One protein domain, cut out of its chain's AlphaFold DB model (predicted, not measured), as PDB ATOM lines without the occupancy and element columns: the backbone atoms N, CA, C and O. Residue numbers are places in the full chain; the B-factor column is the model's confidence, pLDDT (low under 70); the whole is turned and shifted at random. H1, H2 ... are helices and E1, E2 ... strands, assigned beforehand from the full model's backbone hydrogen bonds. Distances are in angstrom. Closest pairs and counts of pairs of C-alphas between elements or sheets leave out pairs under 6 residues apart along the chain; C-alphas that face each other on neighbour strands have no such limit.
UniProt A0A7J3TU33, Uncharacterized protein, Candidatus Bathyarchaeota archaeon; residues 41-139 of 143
ATOM      1  N   GLU A  41      38.599  93.988   9.884       95.19
ATOM      2  CA  GLU A  41      39.733  94.283  10.760       95.19
ATOM      3  C   GLU A  41      39.377  93.964  12.213       95.19
ATOM      4  O   GLU A  41      40.094  93.226  12.891       95.19
ATOM      5  N   PHE A  42      38.198  94.399  12.656       95.38
ATOM      6  CA  PHE A  42      37.673  94.064  13.975       95.38
ATOM      7  C   PHE A  42      37.532  92.545  14.173       95.38
ATOM      8  O   PHE A  42      37.905  92.008  15.217       95.38
ATOM      9  N   CYS A  43      37.039  91.823  13.161       94.25
ATOM     10  CA  CYS A  43      36.904  90.367  13.225       94.25
ATOM     11  C   CYS A  43      38.264  89.661  13.365       94.25
ATOM     12  O   CYS A  43      38.370  88.693  14.120       94.25
ATOM     13  N   ASN A  44      39.309  90.148  12.686       93.06
ATOM     14  CA  ASN A  44      40.668  89.624  12.838       93.06
ATOM     15  C   ASN A  44      41.240  89.912  14.232       93.06
ATOM     16  O   ASN A  44      41.822  89.018  14.851       93.06
ATOM     17  N   GLN A  45      41.026  91.118  14.765       93.75
ATOM     18  CA  GLN A  45      41.455  91.476  16.123       93.75
ATOM     19  C   GLN A  45      40.802  90.581  17.184       93.75
ATOM     20  O   GLN A  45      41.477  90.135  18.111       93.75
ATOM     21  N   LEU A  46      39.521  90.235  17.011       90.94
ATOM     22  CA  LEU A  46      38.831  89.295  17.899       90.94
ATOM     23  C   LEU A  46      39.463  87.899  17.902       90.94
ATOM     24  O   LEU A  46      39.494  87.266  18.955       90.94
ATOM     25  N   VAL A  47      39.961  87.409  16.760       89.69
ATOM     26  CA  VAL A  47      40.658  86.112  16.699       89.69
ATOM     27  C   VAL A  47      41.948  86.155  17.515       89.69
ATOM     28  O   VAL A  47      42.176  85.253  18.318       89.69
ATOM     29  N   VAL A  48      42.746  87.215  17.361       89.69
ATOM     30  CA  VAL A  48      44.010  87.389  18.099       89.69
ATOM     31  C   VAL A  48      43.762  87.456  19.608       89.69
ATOM     32  O   VAL A  48      44.396  86.732  20.379       89.69
ATOM     33  N   GLU A  49      42.800  88.274  20.035       88.69
ATOM     34  CA  GLU A  49      42.433  88.399  21.449       88.69
ATOM     35  C   GLU A  49      41.959  87.051  22.013       88.69
ATOM     36  O   GLU A  49      42.402  86.589  23.066       88.69
ATOM     37  N   TYR A  50      41.104  86.357  21.262       83.75
ATOM     38  CA  TYR A  50      40.583  85.056  21.652       83.75
ATOM     39  C   TYR A  50      41.686  83.994  21.821       83.75
ATOM     40  O   TYR A  50      41.665  83.259  22.819       83.75
ATOM     41  N   GLU A  51      42.649  83.913  20.899       84.31
ATOM     42  CA  GLU A  51      43.747  82.936  20.951       84.31
ATOM     43  C   GLU A  51      44.560  83.052  22.250       84.31
ATOM     44  O   GLU A  51      44.944  82.031  22.835       84.31
ATOM     45  N   THR A  52      44.726  84.277  22.754       85.25
ATOM     46  CA  THR A  52      45.469  84.574  23.990       85.25
ATOM     47  C   THR A  52      44.631  84.480  25.276       85.25
ATOM     48  O   THR A  52      45.189  84.430  26.371       85.25
ATOM     49  N   SER A  53      43.302  84.379  25.174       83.25
ATOM     50  CA  SER A  53      42.383  84.357  26.326       83.25
ATOM     51  C   SER A  53      42.328  83.008  27.074       83.25
ATOM     52  O   SER A  53      42.709  81.962  26.546       83.25
ATOM     53  N   HIS A  54      41.768  82.977  28.291       82.75
ATOM     54  CA  HIS A  54      41.512  81.744  29.070       82.75
ATOM     55  C   HIS A  54      40.034  81.298  29.070       82.75
ATOM     56  O   HIS A  54      39.577  80.631  29.998       82.75
ATOM     57  N   LEU A  55      39.273  81.660  28.034       81.25
ATOM     58  CA  LEU A  55      37.847  81.331  27.932       81.25
ATOM     59  C   LEU A  55      37.597  79.818  27.786       81.25
ATOM     60  O   LEU A  55      38.376  79.097  27.158       81.25
ATOM     61  N   SER A  56      36.484  79.335  28.345       75.94
ATOM     62  CA  SER A  56      35.946  77.995  28.078       75.94
ATOM     63  C   SER A  56      35.229  77.955  26.715       75.94
ATOM     64  O   SER A  56      34.908  78.993  26.147       75.94
ATOM     65  N   GLY A  57      35.002  76.764  26.141       76.44
ATOM     66  CA  GLY A  57      34.333  76.640  24.828       76.44
ATOM     67  C   GLY A  57      35.195  77.064  23.631       76.44
ATOM     68  O   GLY A  57      34.682  77.456  22.583       76.44
ATOM     69  N   LYS A  58      36.524  76.987  23.789       80.81
ATOM     70  CA  LYS A  58      37.503  77.404  22.780       80.81
ATOM     71  C   LYS A  58      37.230  76.814  21.390       80.81
ATOM     72  O   LYS A  58      37.252  77.521  20.395       80.81
ATOM     73  N   LYS A  59      36.928  75.519  21.284       84.44
ATOM     74  CA  LYS A  59      36.784  74.867  19.969       84.44
ATOM     75  C   LYS A  59      35.585  75.389  19.172       84.44
ATOM     76  O   LYS A  59      35.694  75.590  17.962       84.44
ATOM     77  N   GLU A  60      34.449  75.589  19.828       87.81
ATOM     78  CA  GLU A  60      33.225  76.084  19.203       87.81
ATOM     79  C   GLU A  60      33.377  77.546  18.781       87.81
ATOM     80  O   GLU A  60      33.035  77.899  17.648       87.81
ATOM     81  N   LEU A  61      33.941  78.373  19.668       88.44
ATOM     82  CA  LEU A  61      34.186  79.787  19.399       88.44
ATOM     83  C   LEU A  61      35.227  79.981  18.289       88.44
ATOM     84  O   LEU A  61      34.997  80.766  17.374       88.44
ATOM     85  N   ASP A  62      36.311  79.204  18.305       88.19
ATOM     86  CA  ASP A  62      37.336  79.194  17.256       88.19
ATOM     87  C   ASP A  62      36.729  78.907  15.877       88.19
ATOM     88  O   ASP A  62      36.960  79.632  14.908       88.19
ATOM     89  N   LYS A  63      35.877  77.878  15.791       90.31
ATOM     90  CA  LYS A  63      35.190  77.521  14.546       90.31
ATOM     91  C   LYS A  63      34.258  78.636  14.066       90.31
ATOM     92  O   LYS A  63      34.189  78.886  12.857       90.31
ATOM     93  N   LEU A  64      33.530  79.276  14.982       93.19
ATOM     94  CA  LEU A  64      32.637  80.388  14.662       93.19
ATOM     95  C   LEU A  64      33.426  81.594  14.140       93.19
ATOM     96  O   LEU A  64      33.141  82.060  13.039       93.19
ATOM     97  N   LEU A  65      34.444  82.047  14.876       93.06
ATOM     98  CA  LEU A  65      35.248  83.214  14.507       93.06
ATOM     99  C   LEU A  65      35.983  83.005  13.181       93.06
ATOM    100  O   LEU A  65      35.917  83.868  12.310       93.06
ATOM    101  N   LYS A  66      36.581  81.828  12.957       92.06
ATOM    102  CA  LYS A  66      37.202  81.490  11.662       92.06
ATOM    103  C   LYS A  66      36.199  81.511  10.509       92.06
ATOM    104  O   LYS A  66      36.542  81.918   9.401       92.06
ATOM    105  N   THR A  67      34.958  81.088  10.759       95.38
ATOM    106  CA  THR A  67      33.885  81.178   9.757       95.38
ATOM    107  C   THR A  67      33.545  82.639   9.466       95.38
ATOM    108  O   THR A  67      33.501  83.005   8.291       95.38
ATOM    109  N   ILE A  68      33.382  83.466  10.506       96.06
ATOM    110  CA  ILE A  68      33.064  84.897  10.386       96.06
ATOM    111  C   ILE A  68      34.166  85.646   9.628       96.06
ATOM    112  O   ILE A  68      33.871  86.338   8.662       96.06
ATOM    113  N   VAL A  69      35.437  85.447   9.985       95.38
ATOM    114  CA  VAL A  69      36.575  86.061   9.275       95.38
ATOM    115  C   VAL A  69      36.593  85.655   7.801       95.38
ATOM    116  O   VAL A  69      36.825  86.482   6.927       95.38
ATOM    117  N   SER A  70      36.300  84.387   7.490       95.00
ATOM    118  CA  SER A  70      36.258  83.939   6.092       95.00
ATOM    119  C   SER A  70      35.097  84.533   5.289       95.00
ATOM    120  O   SER A  70      35.168  84.575   4.063       95.00
ATOM    121  N   GLU A  71      34.011  84.929   5.959       96.19
ATOM    122  CA  GLU A  71      32.790  85.422   5.320       96.19
ATOM    123  C   GLU A  71      32.665  86.947   5.347       96.19
ATOM    124  O   GLU A  71      31.830  87.479   4.614       96.19
ATOM    125  N   SER A  72      33.476  87.637   6.156       95.44
ATOM    126  CA  SER A  72      33.415  89.085   6.348       95.44
ATOM    127  C   SER A  72      33.595  89.904   5.067       95.44
ATOM    128  O   SER A  72      32.811  90.837   4.898       95.44
ATOM    129  N   PRO A  73      34.496  89.557   4.117       92.62
ATOM    130  CA  PRO A  73      34.577  90.272   2.840       92.62
ATOM    131  C   PRO A  73      33.533  89.781   1.818       92.62
ATOM    132  O   PRO A  73      33.523  90.213   0.668       92.62
ATOM    133  N   GLY A  74      32.707  88.799   2.186       90.19
ATOM    134  CA  GLY A  74      31.796  88.121   1.277       90.19
ATOM    135  C   GLY A  74      30.537  88.925   0.952       90.19
ATOM    136  O   GLY A  74      30.198  89.922   1.582       90.19
ATOM    137  N   ALA A  75      29.772  88.428  -0.021       91.94
ATOM    138  CA  ALA A  75      28.506  89.036  -0.421       91.94
ATOM    139  C   ALA A  75      27.519  89.183   0.754       91.94
ATOM    140  O   ALA A  75      27.410  88.284   1.585       91.94
ATOM    141  N   THR A  76      26.706  90.247   0.764       90.50
ATOM    142  CA  THR A  76      25.731  90.586   1.829       90.50
ATOM    143  C   THR A  76      24.778  89.442   2.201       90.50
ATOM    144  O   THR A  76      24.323  89.330   3.336       90.50
ATOM    145  N   THR A  77      24.491  88.551   1.255       94.00
ATOM    146  CA  THR A  77      23.518  87.456   1.382       94.00
ATOM    147  C   THR A  77      24.145  86.112   1.023       94.00
ATOM    148  O   THR A  77      25.190  86.050   0.379       94.00
ATOM    149  N   TYR A  78      23.475  85.022   1.389       96.81
ATOM    150  CA  TYR A  78      23.960  83.658   1.185       96.81
ATOM    151  C   TYR A  78      22.945  82.802   0.420       96.81
ATOM    152  O   TYR A  78      21.768  83.144   0.320       96.81
ATOM    153  N   TYR A  79      23.413  81.694  -0.147       97.69
ATOM    154  CA  TYR A  79      22.578  80.632  -0.711       97.69
ATOM    155  C   TYR A  79      22.670  79.374   0.148       97.69
ATOM    156  O   TYR A  79      23.704  79.131   0.766       97.69
ATOM    157  N   VAL A  80      21.615  78.556   0.150       98.00
ATOM    158  CA  VAL A  80      21.586  77.246   0.813       98.00
ATOM    159  C   VAL A  80      21.620  76.147  -0.242       98.00
ATOM    160  O   VAL A  80      20.841  76.153  -1.194       98.00
ATOM    161  N   ILE A  81      22.532  75.189  -0.074       97.69
ATOM    162  CA  ILE A  81      22.782  74.142  -1.077       97.69
ATOM    163  C   ILE A  81      21.553  73.271  -1.320       97.69
ATOM    164  O   ILE A  81      21.260  72.962  -2.470       97.69
ATOM    165  N   ASP A  82      20.821  72.908  -0.266       96.44
ATOM    166  CA  ASP A  82      19.622  72.071  -0.392       96.44
ATOM    167  C   ASP A  82      18.551  72.735  -1.268       96.44
ATOM    168  O   ASP A  82      17.917  72.064  -2.080       96.44
ATOM    169  N   GLU A  83      18.369  74.053  -1.149       96.81
ATOM    170  CA  GLU A  83      17.381  74.794  -1.938       96.81
ATOM    171  C   GLU A  83      17.776  74.836  -3.419       96.81
ATOM    172  O   GLU A  83      16.952  74.580  -4.300       96.81
ATOM    173  N   LEU A  84      19.058  75.086  -3.704       96.31
ATOM    174  CA  LEU A  84      19.584  75.062  -5.069       96.31
ATOM    175  C   LEU A  84      19.510  73.656  -5.683       96.31
ATOM    176  O   LEU A  84      19.115  73.500  -6.839       96.31
ATOM    177  N   ALA A  85      19.865  72.624  -4.914       95.75
ATOM    178  CA  ALA A  85      19.810  71.232  -5.348       95.75
ATOM    179  C   ALA A  85      18.368  70.776  -5.617       95.75
ATOM    180  O   ALA A  85      18.120  70.088  -6.607       95.75
ATOM    181  N   SER A  86      17.411  71.227  -4.797       95.31
ATOM    182  CA  SER A  86      15.975  71.005  -5.000       95.31
ATOM    183  C   SER A  86      15.490  71.597  -6.328       95.31
ATOM    184  O   SER A  86      14.845  70.903  -7.116       95.31
ATOM    185  N   ILE A  87      15.887  72.837  -6.641       92.75
ATOM    186  CA  ILE A  87      15.565  73.494  -7.921       92.75
ATOM    187  C   ILE A  87      16.143  72.727  -9.111       92.75
ATOM    188  O   ILE A  87      15.472  72.564 -10.130       92.75
ATOM    189  N   LEU A  88      17.373  72.229  -8.977       93.44
ATOM    190  CA  LEU A  88      18.050  71.447 -10.012       93.44
ATOM    191  C   LEU A  88      17.586  69.984 -10.078       93.44
ATOM    192  O   LEU A  88      17.924  69.290 -11.036       93.44
ATOM    193  N   ARG A  89      16.819  69.512  -9.087       94.25
ATOM    194  CA  ARG A  89      16.427  68.103  -8.908       94.25
ATOM    195  C   ARG A  89      17.633  67.155  -8.893       94.25
ATOM    196  O   ARG A  89      17.609  66.091  -9.511       94.25
ATOM    197  N   ILE A  90      18.689  67.549  -8.185       94.06
ATOM    198  CA  ILE A  90      19.916  66.758  -8.005       94.06
ATOM    199  C   ILE A  90      20.145  66.444  -6.521       94.06
ATOM    200  O   ILE A  90      19.666  67.184  -5.661       94.06
ATOM    201  N   PRO A  91      20.902  65.383  -6.188       94.62
ATOM    202  CA  PRO A  91      21.382  65.185  -4.826       94.62
ATOM    203  C   PRO A  91      22.233  66.384  -4.378       94.62
ATOM    204  O   PRO A  91      23.051  66.862  -5.171       94.62
ATOM    205  N   PRO A  92      22.079  66.880  -3.137       95.38
ATOM    206  CA  PRO A  92      22.843  68.027  -2.665       95.38
ATOM    207  C   PRO A  92      24.339  67.673  -2.564       95.38
ATOM    208  O   PRO A  92      24.697  66.763  -1.811       95.38
ATOM    209  N   PRO A  93      25.230  68.369  -3.298       95.94
ATOM    210  CA  PRO A  93      26.671  68.187  -3.152       95.94
ATOM    211  C   PRO A  93      27.160  68.694  -1.786       95.94
ATOM    212  O   PRO A  93      26.469  69.427  -1.077       95.94
ATOM    213  N   SER A  94      28.387  68.332  -1.402       96.62
ATOM    214  CA  SER A  94      28.964  68.830  -0.150       96.62
ATOM    215  C   SER A  94      29.240  70.337  -0.222       96.62
ATOM    216  O   SER A  94      29.643  70.866  -1.260       96.62
ATOM    217  N   LYS A  95      29.090  71.041   0.909       97.00
ATOM    218  CA  LYS A  95      29.396  72.481   0.996       97.00
ATOM    219  C   LYS A  95      30.822  72.813   0.582       97.00
ATOM    220  O   LYS A  95      31.043  73.802  -0.107       97.00
ATOM    221  N   LYS A  96      31.770  71.964   0.978       97.19
ATOM    222  CA  LYS A  96      33.175  72.101   0.606       97.19
ATOM    223  C   LYS A  96      33.345  72.058  -0.918       97.19
ATOM    224  O   LYS A  96      33.902  72.996  -1.469       97.19
ATOM    225  N   ALA A  97      32.763  71.055  -1.583       97.75
ATOM    226  CA  ALA A  97      32.855  70.914  -3.036       97.75
ATOM    227  C   ALA A  97      32.231  72.100  -3.788       97.75
ATOM    228  O   ALA A  97      32.791  72.556  -4.777       97.75
ATOM    229  N   VAL A  98      31.096  72.631  -3.315       98.06
ATOM    230  CA  VAL A  98      30.464  73.816  -3.928       98.06
ATOM    231  C   VAL A  98      31.365  75.045  -3.824       98.06
ATOM    232  O   VAL A  98      31.575  75.732  -4.820       98.06
ATOM    233  N   ILE A  99      31.910  75.319  -2.637       98.00
ATOM    234  CA  ILE A  99      32.790  76.473  -2.412       98.00
ATOM    235  C   ILE A  99      34.072  76.349  -3.243       98.00
ATOM    236  O   ILE A  99      34.475  77.315  -3.883       98.00
ATOM    237  N   GLU A 100      34.699  75.170  -3.260       98.19
ATOM    238  CA  GLU A 100      35.898  74.907  -4.067       98.19
ATOM    239  C   GLU A 100      35.611  75.093  -5.557       98.19
ATOM    240  O   GLU A 100      36.338  75.821  -6.228       98.19
ATOM    241  N   LYS A 101      34.488  74.559  -6.052       98.31
ATOM    242  CA  LYS A 101      34.078  74.720  -7.449       98.31
ATOM    243  C   LYS A 101      33.894  76.182  -7.847       98.31
ATOM    244  O   LYS A 101      34.314  76.573  -8.930       98.31
ATOM    245  N   LEU A 102      33.269  76.991  -6.993       98.31
ATOM    246  CA  LEU A 102      33.073  78.417  -7.266       98.31
ATOM    247  C   LEU A 102      34.401  79.182  -7.285       98.31
ATOM    248  O   LEU A 102      34.600  80.023  -8.159       98.31
ATOM    249  N   ARG A 103      35.330  78.839  -6.386       97.94
ATOM    250  CA  ARG A 103      36.686  79.409  -6.373       97.94
ATOM    251  C   ARG A 103      37.486  79.020  -7.614       97.94
ATOM    252  O   ARG A 103      38.129  79.879  -8.204       97.94
ATOM    253  N   GLU A 104      37.398  77.767  -8.063       98.25
ATOM    254  CA  GLU A 104      37.988  77.318  -9.339       98.25
ATOM    255  C   GLU A 104      37.437  78.089 -10.545       98.25
ATOM    256  O   GLU A 104      38.140  78.288 -11.531       98.25
ATOM    257  N   MET A 105      36.174  78.516 -10.475       98.06
ATOM    258  CA  MET A 105      35.526  79.341 -11.499       98.06
ATOM    259  C   MET A 105      35.907  80.831 -11.404       98.06
ATOM    260  O   MET A 105      35.445  81.616 -12.226       98.06
ATOM    261  N   GLY A 106      36.747  81.217 -10.437       98.12
ATOM    262  CA  GLY A 106      37.232  82.588 -10.257       98.12
ATOM    263  C   GLY A 106      36.341  83.477  -9.386       98.12
ATOM    264  O   GLY A 106      36.531  84.690  -9.386       98.12
ATOM    265  N   TYR A 107      35.379  82.905  -8.658       98.12
ATOM    266  CA  TYR A 107      34.501  83.653  -7.758       98.12
ATOM    267  C   TYR A 107      34.966  83.579  -6.308       98.12
ATOM    268  O   TYR A 107      35.478  82.558  -5.841       98.12
ATOM    269  N   ASP A 108      34.662  84.630  -5.556       96.94
ATOM    270  CA  ASP A 108      34.773  84.591  -4.107       96.94
ATOM    271  C   ASP A 108      33.670  83.693  -3.567       96.94
ATOM    272  O   ASP A 108      32.500  83.819  -3.940       96.94
ATOM    273  N   ALA A 109      34.029  82.770  -2.682       97.88
ATOM    274  CA  ALA A 109      33.066  81.925  -2.000       97.88
ATOM    275  C   ALA A 109      33.543  81.577  -0.593       97.88
ATOM    276  O   ALA A 109      34.714  81.245  -0.385       97.88
ATOM    277  N   SER A 110      32.629  81.604   0.371       97.88
ATOM    278  CA  SER A 110      32.904  81.307   1.778       97.88
ATOM    279  C   SER A 110      31.735  80.547   2.410       97.88
ATOM    280  O   SER A 110      30.596  80.660   1.943       97.88
ATOM    281  N   PRO A 111      31.956  79.778   3.490       97.88
ATOM    282  CA  PRO A 111      30.856  79.376   4.360       97.88
ATOM    283  C   PRO A 111      30.198  80.616   4.990       97.88
ATOM    284  O   PRO A 111      30.763  81.706   4.968       97.88
ATOM    285  N   THR A 112      29.009  80.445   5.567       97.44
ATOM    286  CA  THR A 112      28.397  81.462   6.432       97.44
ATOM    287  C   THR A 112      28.049  80.877   7.793       97.44
ATOM    288  O   THR A 112      27.635  79.714   7.872       97.44
ATOM    289  N   HIS A 113      28.192  81.669   8.858       96.69
ATOM    290  CA  HIS A 113      27.747  81.265  10.192       96.69
ATOM    291  C   HIS A 113      26.215  81.143  10.292       96.69
ATOM    292  O   HIS A 113      25.722  80.401  11.138       96.69
ATOM    293  N   PHE A 114      25.458  81.806   9.407       96.62
ATOM    294  CA  PHE A 114      23.992  81.803   9.439       96.62
ATOM    295  C   PHE A 114      23.368  80.434   9.160       96.62
ATOM    296  O   PHE A 114      22.266  80.152   9.626       96.62
ATOM    297  N   ASN A 115      24.031  79.579   8.374       96.94
ATOM    298  CA  ASN A 115      23.479  78.283   8.003       96.94
ATOM    299  C   ASN A 115      24.585  77.254   7.734       96.94
ATOM    300  O   ASN A 115      25.478  77.466   6.913       96.94
ATOM    301  N   GLY A 116      24.487  76.078   8.363       95.88
ATOM    302  CA  GLY A 116      25.453  74.985   8.203       95.88
ATOM    303  C   GLY A 116      25.624  74.491   6.760       95.88
ATOM    304  O   GLY A 116      26.712  74.023   6.408       95.88
ATOM    305  N   LYS A 117      24.606  74.654   5.909       97.19
ATOM    306  CA  LYS A 117      24.618  74.353   4.465       97.19
ATOM    307  C   LYS A 117      24.653  75.612   3.586       97.19
ATOM    308  O   LYS A 117      24.499  75.515   2.369       97.19
ATOM    309  N   GLY A 118      24.834  76.780   4.201       98.00
ATOM    310  CA  GLY A 118      24.896  78.064   3.526       98.00
ATOM    311  C   GLY A 118      26.302  78.431   3.055       98.00
ATOM    312  O   GLY A 118      27.299  78.050   3.675       98.00
ATOM    313  N   PHE A 119      26.368  79.224   1.989       98.12
ATOM    314  CA  PHE A 119      27.597  79.845   1.496       98.12
ATOM    315  C   PHE A 119      27.319  81.239   0.916       98.12
ATOM    316  O   PHE A 119      26.239  81.493   0.374       98.12
ATOM    317  N   ARG A 120      28.294  82.145   1.021       97.69
ATOM    318  CA  ARG A 120      28.291  83.449   0.337       97.69
ATOM    319  C   ARG A 120      29.115  83.345  -0.932       97.69
ATOM    320  O   ARG A 120      30.067  82.571  -0.974       97.69
ATOM    321  N   THR A 121      28.748  84.111  -1.954       97.56
ATOM    322  CA  THR A 121      29.544  84.244  -3.175       97.56
ATOM    323  C   THR A 121      29.159  85.496  -3.956       97.56
ATOM    324  O   THR A 121      28.012  85.939  -3.867       97.56
ATOM    325  N   ASN A 122      30.105  86.045  -4.720       96.12
ATOM    326  CA  ASN A 122      29.845  87.074  -5.731       96.12
ATOM    327  C   ASN A 122      29.431  86.484  -7.097       96.12
ATOM    328  O   ASN A 122      29.116  87.239  -8.016       96.12
ATOM    329  N   ALA A 123      29.392  85.153  -7.236       96.81
ATOM    330  CA  ALA A 123      28.956  84.494  -8.457       96.81
ATOM    331  C   ALA A 123      27.485  84.812  -8.778       96.81
ATOM    332  O   ALA A 123      26.623  84.743  -7.891       96.81
ATOM    333  N   PRO A 124      27.142  85.098 -10.046       95.25
ATOM    334  CA  PRO A 124      25.751  85.221 -10.441       95.25
ATOM    335  C   PRO A 124      25.066  83.850 -10.370       95.25
ATOM    336  O   PRO A 124      25.677  82.803 -10.591       95.25
ATOM    337  N   LEU A 125      23.753  83.844 -10.118       95.50
ATOM    338  CA  LEU A 125      22.974  82.614  -9.915       95.50
ATOM    339  C   LEU A 125      23.165  81.564 -11.026       95.50
ATOM    340  O   LEU A 125      23.203  80.372 -10.739       95.50
ATOM    341  N   LYS A 126      23.303  81.987 -12.288       94.81
ATOM    342  CA  LYS A 126      23.544  81.077 -13.418       94.81
ATOM    343  C   LYS A 126      24.811  80.238 -13.214       94.81
ATOM    344  O   LYS A 126      24.784  79.029 -13.436       94.81
ATOM    345  N   ASP A 127      25.884  80.870 -12.755       97.12
ATOM    346  CA  ASP A 127      27.181  80.223 -12.575       97.12
ATOM    347  C   ASP A 127      27.195  79.369 -11.308       97.12
ATOM    348  O   ASP A 127      27.751  78.272 -11.316       97.12
ATOM    349  N   ILE A 128      26.446  79.773 -10.274       97.25
ATOM    350  CA  ILE A 128      26.171  78.926  -9.104       97.25
ATOM    351  C   ILE A 128      25.499  77.615  -9.528       97.25
ATOM    352  O   ILE A 128      25.983  76.528  -9.207       97.25
ATOM    353  N   LEU A 129      24.398  77.696 -10.280       95.88
ATOM    354  CA  LEU A 129      23.651  76.518 -10.732       95.88
ATOM    355  C   LEU A 129      24.494  75.618 -11.656       95.88
ATOM    356  O   LEU A 129      24.428  74.388 -11.552       95.88
ATOM    357  N   SER A 130      25.309  76.225 -12.525       96.19
ATOM    358  CA  SER A 130      26.276  75.522 -13.379       96.19
ATOM    359  C   SER A 130      27.324  74.766 -12.552       96.19
ATOM    360  O   SER A 130      27.521  73.562 -12.752       96.19
ATOM    361  N   GLY A 131      27.924  75.431 -11.557       96.81
ATOM    362  CA  GLY A 131      28.888  74.838 -10.633       96.81
ATOM    363  C   GLY A 131      28.315  73.617  -9.911       96.81
ATOM    364  O   GLY A 131      28.890  72.531  -9.997       96.81
ATOM    365  N   LEU A 132      27.133  73.744  -9.296       95.94
ATOM    366  CA  LEU A 132      26.455  72.626  -8.618       95.94
ATOM    367  C   LEU A 132      26.170  71.444  -9.561       95.94
ATOM    368  O   LEU A 132      26.395  70.283  -9.206       95.94
ATOM    369  N   SER A 133      25.695  71.731 -10.774       94.44
ATOM    370  CA  SER A 133      25.388  70.701 -11.774       94.44
ATOM    371  C   SER A 133      26.642  69.952 -12.236       94.44
ATOM    372  O   SER A 133      26.585  68.749 -12.490       94.44
ATOM    373  N   SER A 134      27.784  70.639 -12.330       94.31
ATOM    374  CA  SER A 134      29.052  70.025 -12.737       94.31
ATOM    375  C   SER A 134      29.574  69.010 -11.711       94.31
ATOM    376  O   SER A 134      30.019  67.933 -12.097       94.31
ATOM    377  N   ILE A 135      29.426  69.298 -10.412       93.75
ATOM    378  CA  ILE A 135      29.887  68.419  -9.324       93.75
ATOM    379  C   ILE A 135      29.133  67.084  -9.357       93.75
ATOM    380  O   ILE A 135      29.737  66.017  -9.260       93.75
ATOM    381  N   THR A 136      27.810  67.135  -9.530       84.69
ATOM    382  CA  THR A 136      26.952  65.939  -9.464       84.69
ATOM    383  C   THR A 136      27.083  65.019 -10.679       84.69
ATOM    384  O   THR A 136      26.882  63.807 -10.561       84.69
ATOM    385  N   ARG A 137      27.463  65.558 -11.846       78.25
ATOM    386  CA  ARG A 137      27.755  64.756 -13.047       78.25
ATOM    387  C   ARG A 137      29.026  63.923 -12.886       78.25
ATOM    388  O   ARG A 137      29.027  62.771 -13.302       78.25
ATOM    389  N   SER A 138      30.052  64.465 -12.232       66.88
ATOM    390  CA  SER A 138      31.316  63.761 -11.973       66.88
ATOM    391  C   SER A 138      31.199  62.644 -10.925       66.88
ATOM    392  O   SER A 138      32.095  61.817 -10.818       66.88
ATOM    393  N   SER A 139      30.105  62.604 -10.157       58.03
ATOM    394  CA  SER A 139      29.865  61.603  -9.107       58.03
ATOM    395  C   SER A 139      28.956  60.434  -9.513       58.03
ATOM    396  O   SER A 139      28.676  59.579  -8.675       58.03
TER     397      SER A 139
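This is residues 41 to 139 of the 143 residues of an uncharacterized protein of Candidatus Bathyarchaeota archaeon (UniProt A0A7J3TU33). A helical hairpin of H1 and H2 makes an arm at one end of a head in which a small three-stranded sheet is joined by H3, H4 and H5. H2 reaches the sheet with its later part, residues 64 to 71, while H4 covers the opposite face and H5, crossing H3 and H4, lies at the far end from H1; the arm's turn, residues 52 to 57, stands free. The printed part has 99 residues, in the order H1 H2 E1 H3 H4 E2 E3 H5: five named helices and three named strands, mostly helix, the sheet running E1, E3, E2, all antiparallel. It is only just loose, close to compact, with a radius of gyration of the C-alphas of 15.4 A and spans of 47 by 23 by 20 A, the arm adding to the length.

Find C-alpha 41 at (39.733, 94.283, 10.760); from there H1 runs 17.4 A to residue 52. H2, residues 58 to 71, spans 19.8 A and ends at C-alpha 71 (32.790, 85.422, 5.320). Next come E1, residues 78 to 80, 6.8 A, and directly after it H3, residues 81 to 88, 10.5 A. Go on to H4, residues 95 to 104, 14.3 A, then E2, residues 109 to 112, 9.6 A, and E3, residues 115 to 121, 14.0 A. H5, residues 125 to 138, spans 20.7 A to C-alpha 138 at (31.316, 63.761, -11.973).

H1 touches H2 with residues 43 to 47 alone, closest at the C-alphas of Cys 43 and Val 69, 5.9 A, at a shallow tilt of 19 degrees, opposite ways. H1 is not on the sheet. H2 is on it at a height of 5.5 A, over none of its strands, but only just, as 2 of its C-alphas fall on E2. Look between E1 and E3 for N 79 and O 119 at 2.9 A, and in the hairpin E2 and E3 for N 120 and O 110 at 2.9 A, both within hydrogen-bond range. H4 is on the opposite face from H2, giving three layers, helices on both faces of a sheet; its height is 8.6 A and it runs along E2, at 3 degrees on the local plane. E1, H3, H4 and E2 form a split strand-helix-strand unit, two strands running the same way with E3 between them, its crossover right-handed. H3 only grazes the sheet, with residues 81 to 83. H5 touches H4, closest at the C-alphas of Lys 101 and Gly 131, 6.1 A, and H3 with residues 129 to 133 alone, closest at the C-alphas of Leu 84 and Leu 129, 7.1 A, about perpendicular at 87 degrees. In H1, H2, H3, H4 and H5 every O i to N i+4 pair is within hydrogen-bond range.

The two C-alphas farthest apart, those of His 54 and Arg 89, are 47.5 A apart. The printed part has no cut, and no link is long. The model's mean pLDDT over the printed part is 93.0; residues 138 to 139 are under 70.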